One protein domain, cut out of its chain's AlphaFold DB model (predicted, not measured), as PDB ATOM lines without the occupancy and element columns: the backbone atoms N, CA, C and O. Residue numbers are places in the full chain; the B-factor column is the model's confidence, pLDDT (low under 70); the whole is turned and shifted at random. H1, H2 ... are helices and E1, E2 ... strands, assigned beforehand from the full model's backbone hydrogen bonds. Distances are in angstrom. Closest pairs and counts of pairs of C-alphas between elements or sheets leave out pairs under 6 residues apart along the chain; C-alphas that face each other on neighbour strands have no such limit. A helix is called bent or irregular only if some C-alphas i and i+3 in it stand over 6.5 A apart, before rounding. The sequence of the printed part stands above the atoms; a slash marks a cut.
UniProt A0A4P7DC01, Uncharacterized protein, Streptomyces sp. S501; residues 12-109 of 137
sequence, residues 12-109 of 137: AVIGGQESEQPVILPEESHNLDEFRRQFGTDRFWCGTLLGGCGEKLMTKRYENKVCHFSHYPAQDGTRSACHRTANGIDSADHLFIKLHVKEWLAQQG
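This is residues 12 to 109 of the 137 residues of an uncharacterized protein of Streptomyces sp. S501 (UniProt A0A4P7DC01). Two small antiparallel hairpins, E1 with E2 and E3 with E4, are tied together by residues 44 to 45, which pair with E1 and E3; H1 is near E3, and H2 leaves as an arm, with residues 100 to 109, of which 100 to 107 belong to H2, sticking out. The 98 printed residues run E1, E2, H1, E3, E4, H2: mixed, with under half, 45, in named elements. The whole is compact, radius of gyration of the C-alphas 14.4 A, yet elongated, spanning 49 by 29 by 21 A.

E1, residues 12 to 14, begins at C-alpha 12 (341.329, 379.888, 413.918). E2 is residues 22 to 24, H1 29 to 39, 15.2 A long, E3 56 to 60, E4 68 to 71. H2, 89 to 107, 25.8 A long, is irregular: C-alphas 91 and 94 are 7.6 A apart.

Within hydrogen-bond range are N 12 and O 23 of E1 and E2, 3.0 A, and N 58 and O 70 of E3 and E4, 2.8 A. The closest C-alphas of E2 and H2, Pro 22 and Leu 95, are 6.3 A apart. H1 and H2 are apart. H1 has every O i to N i+4 pair within range, H2 12 of 15.

The printed part has no cut. Links H1 to E3 and E4 to H2 are long. Residues 74 to 81, 83 and 85 to 91 have pLDDT under 70.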
ATOM      1  N   ALA A  12     340.810 379.853 412.555       90.56
ATOM      2  CA  ALA A  12     341.329 379.888 413.918       90.56
ATOM      3  C   ALA A  12     340.760 378.717 414.727       90.56
ATOM      4  O   ALA A  12     339.897 377.989 414.241       90.56
ATOM      5  N   VAL A  13     341.217 378.552 415.966       90.81
ATOM      6  CA  VAL A  13     340.607 377.624 416.930       90.81
ATOM      7  C   VAL A  13     340.051 378.384 418.135       90.81
ATOM      8  O   VAL A  13     340.586 379.432 418.515       90.81
ATOM      9  N   ILE A  14     338.963 377.883 418.731       90.31
ATOM     10  CA  ILE A  14     338.337 378.488 419.919       90.31
ATOM     11  C   ILE A  14     338.850 377.824 421.194       90.31
ATOM     12  O   ILE A  14     338.854 376.604 421.308       90.31
ATOM     13  N   GLY A  15     339.171 378.625 422.212       85.69
ATOM     14  CA  GLY A  15     339.352 378.130 423.586       85.69
ATOM     15  C   GLY A  15     340.789 377.785 423.974       85.69
ATOM     16  O   GLY A  15     341.038 377.525 425.145       85.69
ATOM     17  N   GLY A  16     341.735 377.857 423.039       87.88
ATOM     18  CA  GLY A  16     343.167 377.735 423.310       87.88
ATOM     19  C   GLY A  16     343.952 377.325 422.068       87.88
ATOM     20  O   GLY A  16     343.362 376.882 421.088       87.88
ATOM     21  N   GLN A  17     345.279 377.451 422.115       86.25
ATOM     22  CA  GLN A  17     346.171 377.152 420.985       86.25
ATOM     23  C   GLN A  17     346.165 375.679 420.527       86.25
ATOM     24  O   GLN A  17     346.294 375.419 419.336       86.25
ATOM     25  N   GLU A  18     345.945 374.735 421.448       84.81
ATOM     26  CA  GLU A  18     345.858 373.287 421.171       84.81
ATOM     27  C   GLU A  18     344.407 372.818 420.948       84.81
ATOM     28  O   GLU A  18     344.120 371.623 420.956       84.81
ATOM     29  N   SER A  19     343.454 373.747 420.830       86.75
ATOM     30  CA  SER A  19     342.046 373.382 420.699       86.75
ATOM     31  C   SER A  19     341.761 372.716 419.357       86.75
ATOM     32  O   SER A  19     342.251 373.131 418.308       86.75
ATOM     33  N   GLU A  20     340.891 371.712 419.392       83.19
ATOM     34  CA  GLU A  20     340.415 370.989 418.212       83.19
ATOM     35  C   GLU A  20     339.119 371.569 417.645       83.19
ATOM     36  O   GLU A  20     338.490 370.939 416.802       83.19
ATOM     37  N   GLN A  21     338.674 372.727 418.143       87.06
ATOM     38  CA  GLN A  21     337.452 373.382 417.692       87.06
ATOM     39  C   GLN A  21     337.792 374.466 416.660       87.06
ATOM     40  O   GLN A  21     338.063 375.607 417.059       87.06
ATOM     41  N   PRO A  22     337.809 374.141 415.353       89.12
ATOM     42  CA  PRO A  22     338.098 375.107 414.310       89.12
ATOM     43  C   PRO A  22     336.924 376.067 414.111       89.12
ATOM     44  O   PRO A  22     335.759 375.725 414.308       89.12
ATOM     45  N   VAL A  23     337.246 377.271 413.658       89.81
ATOM     46  CA  VAL A  23     336.296 378.256 413.148       89.81
ATOM     47  C   VAL A  23     336.827 378.905 411.889       89.81
ATOM     48  O   VAL A  23     338.032 379.118 411.743       89.81
ATOM     49  N   ILE A  24     335.897 379.271 411.015       88.69
ATOM     50  CA  ILE A  24     336.155 380.054 409.812       88.69
ATOM     51  C   ILE A  24     335.572 381.444 410.035       88.69
ATOM     52  O   ILE A  24     334.426 381.577 410.471       88.69
ATOM     53  N   LEU A  25     336.365 382.475 409.760       88.44
ATOM     54  CA  LEU A  25     335.875 383.842 409.792       88.44
ATOM     55  C   LEU A  25     335.054 384.130 408.532       88.44
ATOM     56  O   LEU A  25     335.527 383.850 407.432       88.44
ATOM     57  N   PRO A  26     333.862 384.731 408.651       86.94
ATOM     58  CA  PRO A  26     333.145 385.203 407.479       86.94
ATOM     59  C   PRO A  26     333.890 386.349 406.786       86.94
ATOM     60  O   PRO A  26     334.419 387.245 407.445       86.94
ATOM     61  N   GLU A  27     333.879 386.349 405.453       84.50
ATOM     62  CA  GLU A  27     334.527 387.387 404.642       84.50
ATOM     63  C   GLU A  27     333.806 388.739 404.722       84.50
ATOM     64  O   GLU A  27     334.435 389.801 404.672       84.50
ATOM     65  N   GLU A  28     332.479 388.691 404.835       83.25
ATOM     66  CA  GLU A  28     331.599 389.852 404.788       83.25
ATOM     67  C   GLU A  28     331.427 390.488 406.167       83.25
ATOM     68  O   GLU A  28     331.264 389.808 407.181       83.25
ATOM     69  N   SER A  29     331.412 391.821 406.205       85.69
ATOM     70  CA  SER A  29     331.370 392.590 407.450       85.69
ATOM     71  C   SER A  29     330.119 392.328 408.291       85.69
ATOM     72  O   SER A  29     330.222 392.253 409.514       85.69
ATOM     73  N   HIS A  30     328.957 392.149 407.658       86.50
ATOM     74  CA  HIS A  30     327.707 391.861 408.363       86.50
ATOM     75  C   HIS A  30     327.725 390.464 409.004       86.50
ATOM     76  O   HIS A  30     327.392 390.325 410.180       86.50
ATOM     77  N   ASN A  31     328.219 389.457 408.277       86.88
ATOM     78  CA  ASN A  31     328.389 388.098 408.791       86.88
ATOM     79  C   ASN A  31     329.440 388.051 409.908       86.88
ATOM     80  O   ASN A  31     329.281 387.321 410.885       86.88
ATOM     81  N   LEU A  32     330.494 388.870 409.818       87.81
ATOM     82  CA  LEU A  32     331.465 389.014 410.901       87.81
ATOM     83  C   LEU A  32     330.821 389.569 412.182       87.81
ATOM     84  O   LEU A  32     331.173 389.145 413.285       87.81
ATOM     85  N   ASP A  33     329.902 390.524 412.061       88.31
ATOM     86  CA  ASP A  33     329.227 391.111 413.218       88.31
ATOM     87  C   ASP A  33     328.310 390.084 413.912       88.31
ATOM     88  O   ASP A  33     328.228 390.053 415.143       88.31
ATOM     89  N   GLU A  34     327.675 389.188 413.155       90.12
ATOM     90  CA  GLU A  34     326.952 388.028 413.700       90.12
ATOM     91  C   GLU A  34     327.890 387.000 414.337       90.12
ATOM     92  O   GLU A  34     327.676 386.591 415.480       90.12
ATOM     93  N   PHE A  35     328.990 386.665 413.663       89.31
ATOM     94  CA  PHE A  35     330.020 385.765 414.183       89.31
ATOM     95  C   PHE A  35     330.573 386.244 415.532       89.31
ATOM     96  O   PHE A  35     330.720 385.462 416.473       89.31
ATOM     97  N   ARG A  36     330.816 387.552 415.671       90.00
ATOM     98  CA  ARG A  36     331.252 388.170 416.933       90.00
ATOM     99  C   ARG A  36     330.205 388.076 418.036       90.00
ATOM    100  O   ARG A  36     330.577 387.917 419.195       90.00
ATOM    101  N   ARG A  37     328.914 388.165 417.702       89.06
ATOM    102  CA  ARG A  37     327.828 387.958 418.674       89.06
ATOM    103  C   ARG A  37     327.755 386.507 419.143       89.06
ATOM    104  O   ARG A  37     327.501 386.277 420.320       89.06
ATOM    105  N   GLN A  38     327.996 385.550 418.249       88.56
ATOM    106  CA  GLN A  38     327.921 384.124 418.567       88.56
ATOM    107  C   GLN A  38     329.132 383.625 419.370       88.56
ATOM    108  O   GLN A  38     328.966 382.918 420.363       88.56
ATOM    109  N   PHE A  39     330.349 383.978 418.949       86.38
ATOM    110  CA  PHE A  39     331.585 383.402 419.495       86.38
ATOM    111  C   PHE A  39     332.389 384.359 420.386       86.38
ATOM    112  O   PHE A  39     333.335 383.929 421.050       86.38
ATOM    113  N   GLY A  40     332.016 385.639 420.438       87.75
ATOM    114  CA  GLY A  40     332.795 386.692 421.085       87.75
ATOM    115  C   GLY A  40     333.902 387.240 420.180       87.75
ATOM    116  O   GLY A  40     333.982 386.936 418.990       87.75
ATOM    117  N   THR A  41     334.770 388.086 420.737       85.44
ATOM    118  CA  THR A  41     335.820 388.788 419.971       85.44
ATOM    119  C   THR A  41     337.242 388.354 420.306       85.44
ATOM    120  O   THR A  41     338.159 388.697 419.564       85.44
ATOM    121  N   ASP A  42     337.444 387.631 421.406       84.50
ATOM    122  CA  ASP A  42     338.752 387.432 422.037       84.50
ATOM    123  C   ASP A  42     339.025 385.965 422.412       84.50
ATOM    124  O   ASP A  42     339.846 385.678 423.282       84.50
ATOM    125  N   ARG A  43     338.347 385.019 421.763       88.81
ATOM    126  CA  ARG A  43     338.490 383.582 422.045       88.81
ATOM    127  C   ARG A  43     339.275 382.816 420.984       88.81
ATOM    128  O   ARG A  43     339.366 381.593 421.069       88.81
ATOM    129  N   PHE A  44     339.817 383.530 420.001       91.62
ATOM    130  CA  PHE A  44     340.434 382.961 418.810       91.62
ATOM    131  C   PHE A  44     341.944 382.848 418.963       91.62
ATOM    132  O   PHE A  44     342.606 383.779 419.427       91.62
ATOM    133  N   TRP A  45     342.478 381.717 418.518       90.56
ATOM    134  CA  TRP A  45     343.897 381.401 418.580       90.56
ATOM    135  C   TRP A  45     344.392 380.890 417.230       90.56
ATOM    136  O   TRP A  45     343.668 380.204 416.501       90.56
ATOM    137  N   CYS A  46     345.637 381.223 416.904       88.25
ATOM    138  CA  CYS A  46     346.359 380.692 415.757       88.25
ATOM    139  C   CYS A  46     346.795 379.261 416.084       88.25
ATOM    140  O   CYS A  46     347.919 379.040 416.521       88.25
ATOM    141  N   GLY A  47     345.867 378.309 415.964       86.25
ATOM    142  CA  GLY A  47     346.041 376.960 416.505       86.25
ATOM    143  C   GLY A  47     347.301 376.251 416.008       86.25
ATOM    144  O   GLY A  47     347.667 376.349 414.840       86.25
ATOM    145  N   THR A  48     347.958 375.495 416.875       84.75
ATOM    146  CA  THR A  48     349.151 374.706 416.516       84.75
ATOM    147  C   THR A  48     348.786 373.512 415.635       84.75
ATOM    148  O   THR A  48     349.475 373.228 414.658       84.75
ATOM    149  N   LEU A  49     347.625 372.895 415.881       81.69
ATOM    150  CA  LEU A  49     347.037 371.845 415.034       81.69
ATOM    151  C   LEU A  49     346.681 372.334 413.623       81.69
ATOM    152  O   LEU A  49     346.520 371.534 412.706       81.69
ATOM    153  N   LEU A  50     346.558 373.649 413.455       79.25
ATOM    154  CA  LEU A  50     346.362 374.333 412.181       79.25
ATOM    155  C   LEU A  50     347.695 374.676 411.480       79.25
ATOM    156  O   LEU A  50     347.681 375.341 410.440       79.25
ATOM    157  N   GLY A  51     348.841 374.303 412.062       77.00
ATOM    158  CA  GLY A  51     350.174 374.747 411.638       77.00
ATOM    159  C   GLY A  51     350.480 376.208 412.000       77.00
ATOM    160  O   GLY A  51     351.342 376.830 411.380       77.00
ATOM    161  N   GLY A  52     349.724 376.784 412.939       81.06
ATOM    162  CA  GLY A  52     349.873 378.147 413.443       81.06
ATOM    163  C   GLY A  52     350.895 378.278 414.575       81.06
ATOM    164  O   GLY A  52     351.485 377.302 415.029       81.06
ATOM    165  N   CYS A  53     351.117 379.512 415.031       83.50
ATOM    166  CA  CYS A  53     352.138 379.837 416.035       83.50
ATOM    167  C   CYS A  53     351.651 379.794 417.494       83.50
ATOM    168  O   CYS A  53     352.433 380.076 418.391       83.50
ATOM    169  N   GLY A  54     350.376 379.493 417.740       86.12
ATOM    170  CA  GLY A  54     349.776 379.455 419.076       86.12
ATOM    171  C   GLY A  54     349.378 380.815 419.650       86.12
ATOM    172  O   GLY A  54     348.762 380.878 420.705       86.12
ATOM    173  N   GLU A  55     349.656 381.912 418.950       87.69
ATOM    174  CA  GLU A  55     349.331 383.263 419.412       87.69
ATOM    175  C   GLU A  55     347.840 383.601 419.303       87.69
ATOM    176  O   GLU A  55     347.097 383.070 418.468       87.69
ATOM    177  N   LYS A  56     347.397 384.552 420.131       89.62
ATOM    178  CA  LYS A  56     346.008 385.022 420.120       89.62
ATOM    179  C   LYS A  56     345.704 385.789 418.828       89.62
ATOM    180  O   LYS A  56     346.526 386.560 418.322       89.62
ATOM    181  N   LEU A  57     344.488 385.620 418.315       89.19
ATOM    182  CA  LEU A  57     344.002 386.279 417.107       89.19
ATOM    183  C   LEU A  57     342.878 387.268 417.425       89.19
ATOM    184  O   LEU A  57     341.988 387.003 418.231       89.19
ATOM    185  N   MET A  58     342.899 388.401 416.730       89.81
ATOM    186  CA  MET A  58     341.821 389.377 416.676       89.81
ATOM    187  C   MET A  58     341.134 389.344 415.311       89.81
ATOM    188  O   MET A  58     341.763 389.108 414.280       89.81
ATOM    189  N   THR A  59     339.841 389.647 415.287       90.00
ATOM    190  CA  THR A  59     339.072 389.777 414.044       90.00
ATOM    191  C   THR A  59     339.214 391.186 413.470       90.00
ATOM    192  O   THR A  59     338.997 392.176 414.176       90.00
ATOM    193  N   LYS A  60     339.560 391.310 412.186       88.06
ATOM    194  CA  LYS A  60     339.590 392.592 411.471       88.06
ATOM    195  C   LYS A  60     338.367 392.710 410.568       88.06
ATOM    196  O   LYS A  60     338.223 391.948 409.616       88.06
ATOM    197  N   ARG A  61     337.515 393.691 410.876       88.44
ATOM    198  CA  ARG A  61     336.352 394.063 410.066       88.44
ATOM    199  C   ARG A  61     336.773 395.081 409.015       88.44
ATOM    200  O   ARG A  61     337.358 396.104 409.368       88.44
ATOM    201  N   TYR A  62     336.422 394.825 407.764       84.69
ATOM    202  CA  TYR A  62     336.570 395.769 406.662       84.69
ATOM    203  C   TYR A  62     335.277 395.800 405.850       84.69
ATOM    204  O   TYR A  62     334.613 394.783 405.711       84.69
ATOM    205  N   GLU A  63     334.918 396.966 405.318       81.19
ATOM    206  CA  GLU A  63     333.733 397.111 404.453       81.19
ATOM    207  C   GLU A  63     334.081 396.959 402.972       81.19
ATOM    208  O   GLU A  63     333.270 396.496 402.183       81.19
ATOM    209  N   ASN A  64     335.327 397.279 402.613       79.31
ATOM    210  CA  ASN A  64     335.799 397.305 401.226       79.31
ATOM    211  C   ASN A  64     336.807 396.186 400.918       79.31
ATOM    212  O   ASN A  64     337.412 396.172 399.848       79.31
ATOM    213  N   LYS A  65     337.079 395.307 401.890       79.50
ATOM    214  CA  LYS A  65     338.048 394.208 401.797       79.50
ATOM    215  C   LYS A  65     337.546 393.019 402.604       79.50
ATOM    216  O   LYS A  65     336.712 393.180 403.486       79.50
ATOM    217  N   VAL A  66     338.124 391.857 402.328       82.81
ATOM    218  CA  VAL A  66     337.831 390.615 403.042       82.81
ATOM    219  C   VAL A  66     338.194 390.756 404.524       82.81
ATOM    220  O   VAL A  66     339.328 391.113 404.881       82.81
ATOM    221  N   CYS A  67     337.221 390.478 405.392       87.31
ATOM    222  CA  CYS A  67     337.451 390.343 406.824       87.31
ATOM    223  C   CYS A  67     338.377 389.151 407.090       87.31
ATOM    224  O   CYS A  67     338.279 388.119 406.435       87.31
ATOM    225  N   HIS A  68     339.315 389.295 408.022       88.88
ATOM    226  CA  HIS A  68     340.305 388.250 408.307       88.88
ATOM    227  C   HIS A  68     340.781 388.304 409.755       88.88
ATOM    228  O   HIS A  68     340.624 389.316 410.450       88.88
ATOM    229  N   PHE A  69     341.392 387.218 410.218       89.00
ATOM    230  CA  PHE A  69     342.093 387.204 411.491       89.00
ATOM    231  C   PHE A  69     343.451 387.898 411.381       89.00
ATOM    232  O   PHE A  69     344.131 387.871 410.358       89.00
ATOM    233  N   SER A  70     343.871 388.530 412.467       88.12
ATOM    234  CA  SER A  70     345.202 389.113 412.618       88.12
ATOM    235  C   SER A  70     345.750 388.787 413.995       88.12
ATOM    236  O   SER A  70     344.997 388.743 414.960       88.12
ATOM    237  N   HIS A  71     347.058 388.599 414.098       87.31
ATOM    238  CA  HIS A  71     347.715 388.451 415.394       87.31
ATOM    239  C   HIS A  71     347.627 389.754 416.192       87.31
ATOM    240  O   HIS A  71     347.664 390.848 415.614       87.31
ATOM    241  N   TYR A  72     347.516 389.630 417.514       83.75
ATOM    242  CA  TYR A  72     347.775 390.767 418.391       83.75
ATOM    243  C   TYR A  72     349.246 391.199 418.241       83.75
ATOM    244  O   TYR A  72     350.108 390.350 418.007       83.75
ATOM    245  N   PRO A  73     349.552 392.506 418.319       75.38
ATOM    246  CA  PRO A  73     350.938 392.959 418.363       75.38
ATOM    247  C   PRO A  73     351.613 392.402 419.622       75.38
ATOM    248  O   PRO A  73     350.993 392.393 420.690       75.38
ATOM    249  N   ALA A  74     352.864 391.949 419.510       66.50
ATOM    250  CA  ALA A  74     353.619 391.522 420.681       66.50
ATOM    251  C   ALA A  74     353.862 392.715 421.624       66.50
ATOM    252  O   ALA A  74     353.843 393.875 421.199       66.50
ATOM    253  N   GLN A  75     354.078 392.443 422.915       64.06
ATOM    254  CA  GLN A  75     354.295 393.483 423.936       64.06
ATOM    255  C   GLN A  75     355.523 394.367 423.660       64.06
ATOM    256  O   GLN A  75     355.568 395.503 424.123       64.06
ATOM    257  N   ASP A  76     356.489 393.876 422.885       65.38
ATOM    258  CA  ASP A  76     357.677 394.610 422.434       65.38
ATOM    259  C   ASP A  76     357.468 395.345 421.092       65.38
ATOM    260  O   ASP A  76     358.398 395.936 420.545       65.38
ATOM    261  N   GLY A  77     356.249 395.315 420.544       55.91
ATOM    262  CA  GLY A  77     355.916 395.895 419.245       55.91
ATOM    263  C   GLY A  77     356.426 395.086 418.049       55.91
ATOM    264  O   GLY A  77     356.200 395.498 416.908       55.91
ATOM    265  N   THR A  78     357.076 393.937 418.265       56.91
ATOM    266  CA  THR A  78     357.456 393.051 417.168       56.91
ATOM    267  C   THR A  78     356.218 392.346 416.618       56.91
ATOM    268  O   THR A  78     355.278 391.970 417.322       56.91
ATOM    269  N   ARG A  79     356.157 392.212 415.294       58.03
ATOM    270  CA  ARG A  79     355.108 391.420 414.657       58.03
ATOM    271  C   ARG A  79     355.498 389.962 414.842       58.03
ATOM    272  O   ARG A  79     356.493 389.549 414.253       58.03
ATOM    273  N   SER A  80     354.732 389.199 415.623       57.91
ATOM    274  CA  SER A  80     354.962 387.762 415.782       57.91
ATOM    275  C   SER A  80     355.070 387.125 414.395       57.91
ATOM    276  O   SER A  80     354.127 387.189 413.598       57.91
ATOM    277  N   ALA A  81     356.248 386.587 414.070       64.12
ATOM    278  CA  ALA A  81     356.510 385.954 412.786       64.12
ATOM    279  C   ALA A  81     355.758 384.620 412.747       64.12
ATOM    280  O   ALA A  81     356.262 383.576 413.152       64.12
ATOM    281  N   CYS A  82     354.500 384.667 412.320       72.75
ATOM    282  CA  CYS A  82     353.725 383.463 412.086       72.75
ATOM    283  C   CYS A  82     354.245 382.806 410.804       72.75
ATOM    284  O   CYS A  82     354.048 383.332 409.711       72.75
ATOM    285  N   HIS A  83     354.903 381.655 410.936       66.19
ATOM    286  CA  HIS A  83     355.407 380.871 409.801       66.19
ATOM    287  C   HIS A  83     354.344 379.961 409.170       66.19
ATOM    288  O   HIS A  83     354.677 379.034 408.434       66.19
ATOM    289  N   ARG A  84     353.061 380.208 409.450       72.12
ATOM    290  CA  ARG A  84     351.966 379.423 408.890       72.12
ATOM    291  C   ARG A  84     351.913 379.612 407.375       72.12
ATOM    292  O   ARG A  84     351.717 380.718 406.871       72.12
ATOM    293  N   THR A  85     352.099 378.515 406.652       60.97
ATOM    294  CA  THR A  85     352.082 378.475 405.185       60.97
ATOM    295  C   THR A  85     350.674 378.305 404.620       60.97
ATOM    296  O   THR A  85     350.392 378.824 403.544       60.97
ATOM    297  N   ALA A  86     349.774 377.640 405.351       65.56
ATOM    298  CA  ALA A  86     348.382 377.432 404.954       65.56
ATOM    299  C   ALA A  86     347.454 378.391 405.721       65.56
ATOM    300  O   ALA A  86     347.132 378.158 406.882       65.56
ATOM    301  N   ASN A  87     347.054 379.498 405.086       65.00
ATOM    302  CA  ASN A  87     346.247 380.556 405.718       65.00
ATOM    303  C   ASN A  87     344.759 380.530 405.309       65.00
ATOM    304  O   ASN A  87     343.947 381.226 405.925       65.00
ATOM    305  N   GLY A  88     344.409 379.717 404.306       63.38
ATOM    306  CA  GLY A  88     343.055 379.551 403.776       63.38
ATOM    307  C   GLY A  88     342.180 378.583 404.575       63.38
ATOM    308  O   GLY A  88     342.605 378.019 405.577       63.38
ATOM    309  N   ILE A  89     340.930 378.416 404.135       67.25
ATOM    310  CA  ILE A  89     339.924 377.546 404.775       67.25
ATOM    311  C   ILE A  89     340.359 376.071 404.781       67.25
ATOM    312  O   ILE A  89     340.193 375.387 405.787       67.25
ATOM    313  N   ASP A  90     340.992 375.639 403.692       67.69
ATOM    314  CA  ASP A  90     341.538 374.296 403.460       67.69
ATOM    315  C   ASP A  90     342.483 373.817 404.573       67.69
ATOM    316  O   ASP A  90     342.529 372.642 404.928       67.69
ATOM    317  N   SER A  91     343.203 374.746 405.197       69.94
ATOM    318  CA  SER A  91     344.116 374.460 406.308       69.94
ATOM    319  C   SER A  91     343.444 373.905 407.573       69.94
ATOM    320  O   SER A  91     344.146 373.445 408.475       69.94
ATOM    321  N   ALA A  92     342.115 373.988 407.675       78.00
ATOM    322  CA  ALA A  92     341.335 373.485 408.800       78.00
ATOM    323  C   ALA A  92     340.532 372.220 408.464       78.00
ATOM    324  O   ALA A  92     339.863 371.690 409.356       78.00
ATOM    325  N   ASP A  93     340.595 371.717 407.225       80.56
ATOM    326  CA  ASP A  93     339.773 370.595 406.758       80.56
ATOM    327  C   ASP A  93     339.915 369.363 407.656       80.56
ATOM    328  O   ASP A  93     338.920 368.753 408.040       80.56
ATOM    329  N   HIS A  94     341.136 369.023 408.082       81.25
ATOM    330  CA  HIS A  94     341.369 367.873 408.963       81.25
ATOM    331  C   HIS A  94     340.719 368.033 410.341       81.25
ATOM    332  O   HIS A  94     340.267 367.042 410.920       81.25
ATOM    333  N   LEU A  95     340.625 369.261 410.863       83.12
ATOM    334  CA  LEU A  95     339.918 369.539 412.115       83.12
ATOM    335  C   LEU A  95     338.402 369.468 411.924       83.12
ATOM    336  O   LEU A  95     337.718 368.875 412.758       83.12
ATOM    337  N   PHE A  96     337.874 370.013 410.825       84.69
ATOM    338  CA  PHE A  96     336.441 369.940 410.524       84.69
ATOM    339  C   PHE A  96     335.978 368.504 410.278       84.69
ATOM    340  O   PHE A  96     334.964 368.091 410.839       84.69
ATOM    341  N   ILE A  97     336.745 367.715 409.521       85.38
ATOM    342  CA  ILE A  97     336.476 366.289 409.299       85.38
ATOM    343  C   ILE A  97     336.450 365.550 410.637       85.38
ATOM    344  O   ILE A  97     335.494 364.831 410.925       85.38
ATOM    345  N   LYS A  98     337.462 365.754 411.489       85.25
ATOM    346  CA  LYS A  98     337.517 365.129 412.815       85.25
ATOM    347  C   LYS A  98     336.303 365.495 413.669       85.25
ATOM    348  O   LYS A  98     335.701 364.607 414.275       85.25
ATOM    349  N   LEU A  99     335.957 366.780 413.734       85.19
ATOM    350  CA  LEU A  99     334.818 367.263 414.511       85.19
ATOM    351  C   LEU A  99     333.516 366.624 414.018       85.19
ATOM    352  O   LEU A  99     332.789 366.033 414.813       85.19
ATOM    353  N   HIS A 100     333.272 366.661 412.708       86.38
ATOM    354  CA  HIS A 100     332.034 366.161 412.125       86.38
ATOM    355  C   HIS A 100     331.897 364.638 412.250       86.38
ATOM    356  O   HIS A 100     330.813 364.136 412.538       86.38
ATOM    357  N   VAL A 101     332.996 363.887 412.120       86.25
ATOM    358  CA  VAL A 101     333.004 362.434 412.365       86.25
ATOM    359  C   VAL A 101     332.674 362.122 413.826       86.25
ATOM    360  O   VAL A 101     331.876 361.221 414.088       86.25
ATOM    361  N   LYS A 102     333.237 362.868 414.786       86.50
ATOM    362  CA  LYS A 102     332.920 362.694 416.216       86.50
ATOM    363  C   LYS A 102     331.453 363.005 416.511       86.50
ATOM    364  O   LYS A 102     330.810 362.242 417.227       86.50
ATOM    365  N   GLU A 103     330.924 364.094 415.960       86.75
ATOM    366  CA  GLU A 103     329.514 364.471 416.107       86.75
ATOM    367  C   GLU A 103     328.581 363.422 415.499       86.75
ATOM    368  O   GLU A 103     327.611 363.017 416.138       86.75
ATOM    369  N   TRP A 104     328.900 362.931 414.301       88.44
ATOM    370  CA  TRP A 104     328.131 361.881 413.645       88.44
ATOM    371  C   TRP A 104     328.121 360.583 414.463       88.44
ATOM    372  O   TRP A 104     327.050 360.026 414.703       88.44
ATOM    373  N   LEU A 105     329.273 360.131 414.972       87.62
ATOM    374  CA  LEU A 105     329.353 358.943 415.833       87.62
ATOM    375  C   LEU A 105     328.566 359.120 417.137       87.62
ATOM    376  O   LEU A 105     327.839 358.210 417.541       87.62
ATOM    377  N   ALA A 106     328.629 360.306 417.749       86.88
ATOM    378  CA  ALA A 106     327.842 360.621 418.937       86.88
ATOM    379  C   ALA A 106     326.331 360.564 418.658       86.88
ATOM    380  O   ALA A 106     325.581 360.030 419.476       86.88
ATOM    381  N   GLN A 107     325.879 361.035 417.489       87.50
ATOM    382  CA  GLN A 107     324.479 360.913 417.057       87.50
ATOM    383  C   GLN A 107     324.047 359.452 416.853       87.50
ATOM    384  O   GLN A 107     322.872 359.143 417.034       87.50
ATOM    385  N   GLN A 108     324.976 358.548 416.529       89.50
ATOM    386  CA  GLN A 108     324.715 357.102 416.469       89.50
ATOM    387  C   GLN A 108     324.777 356.414 417.847       89.50
ATOM    388  O   GLN A 108     324.621 355.200 417.939       89.50
ATOM    389  N   GLY A 109     325.006 357.164 418.932       87.44
ATOM    390  CA  GLY A 109     325.137 356.621 420.285       87.44
ATOM    391  C   GLY A 109     326.522 356.048 420.600       87.44
ATOM    392  O   GLY A 109     326.686 355.360 421.607       87.44
TER     393      GLY A 109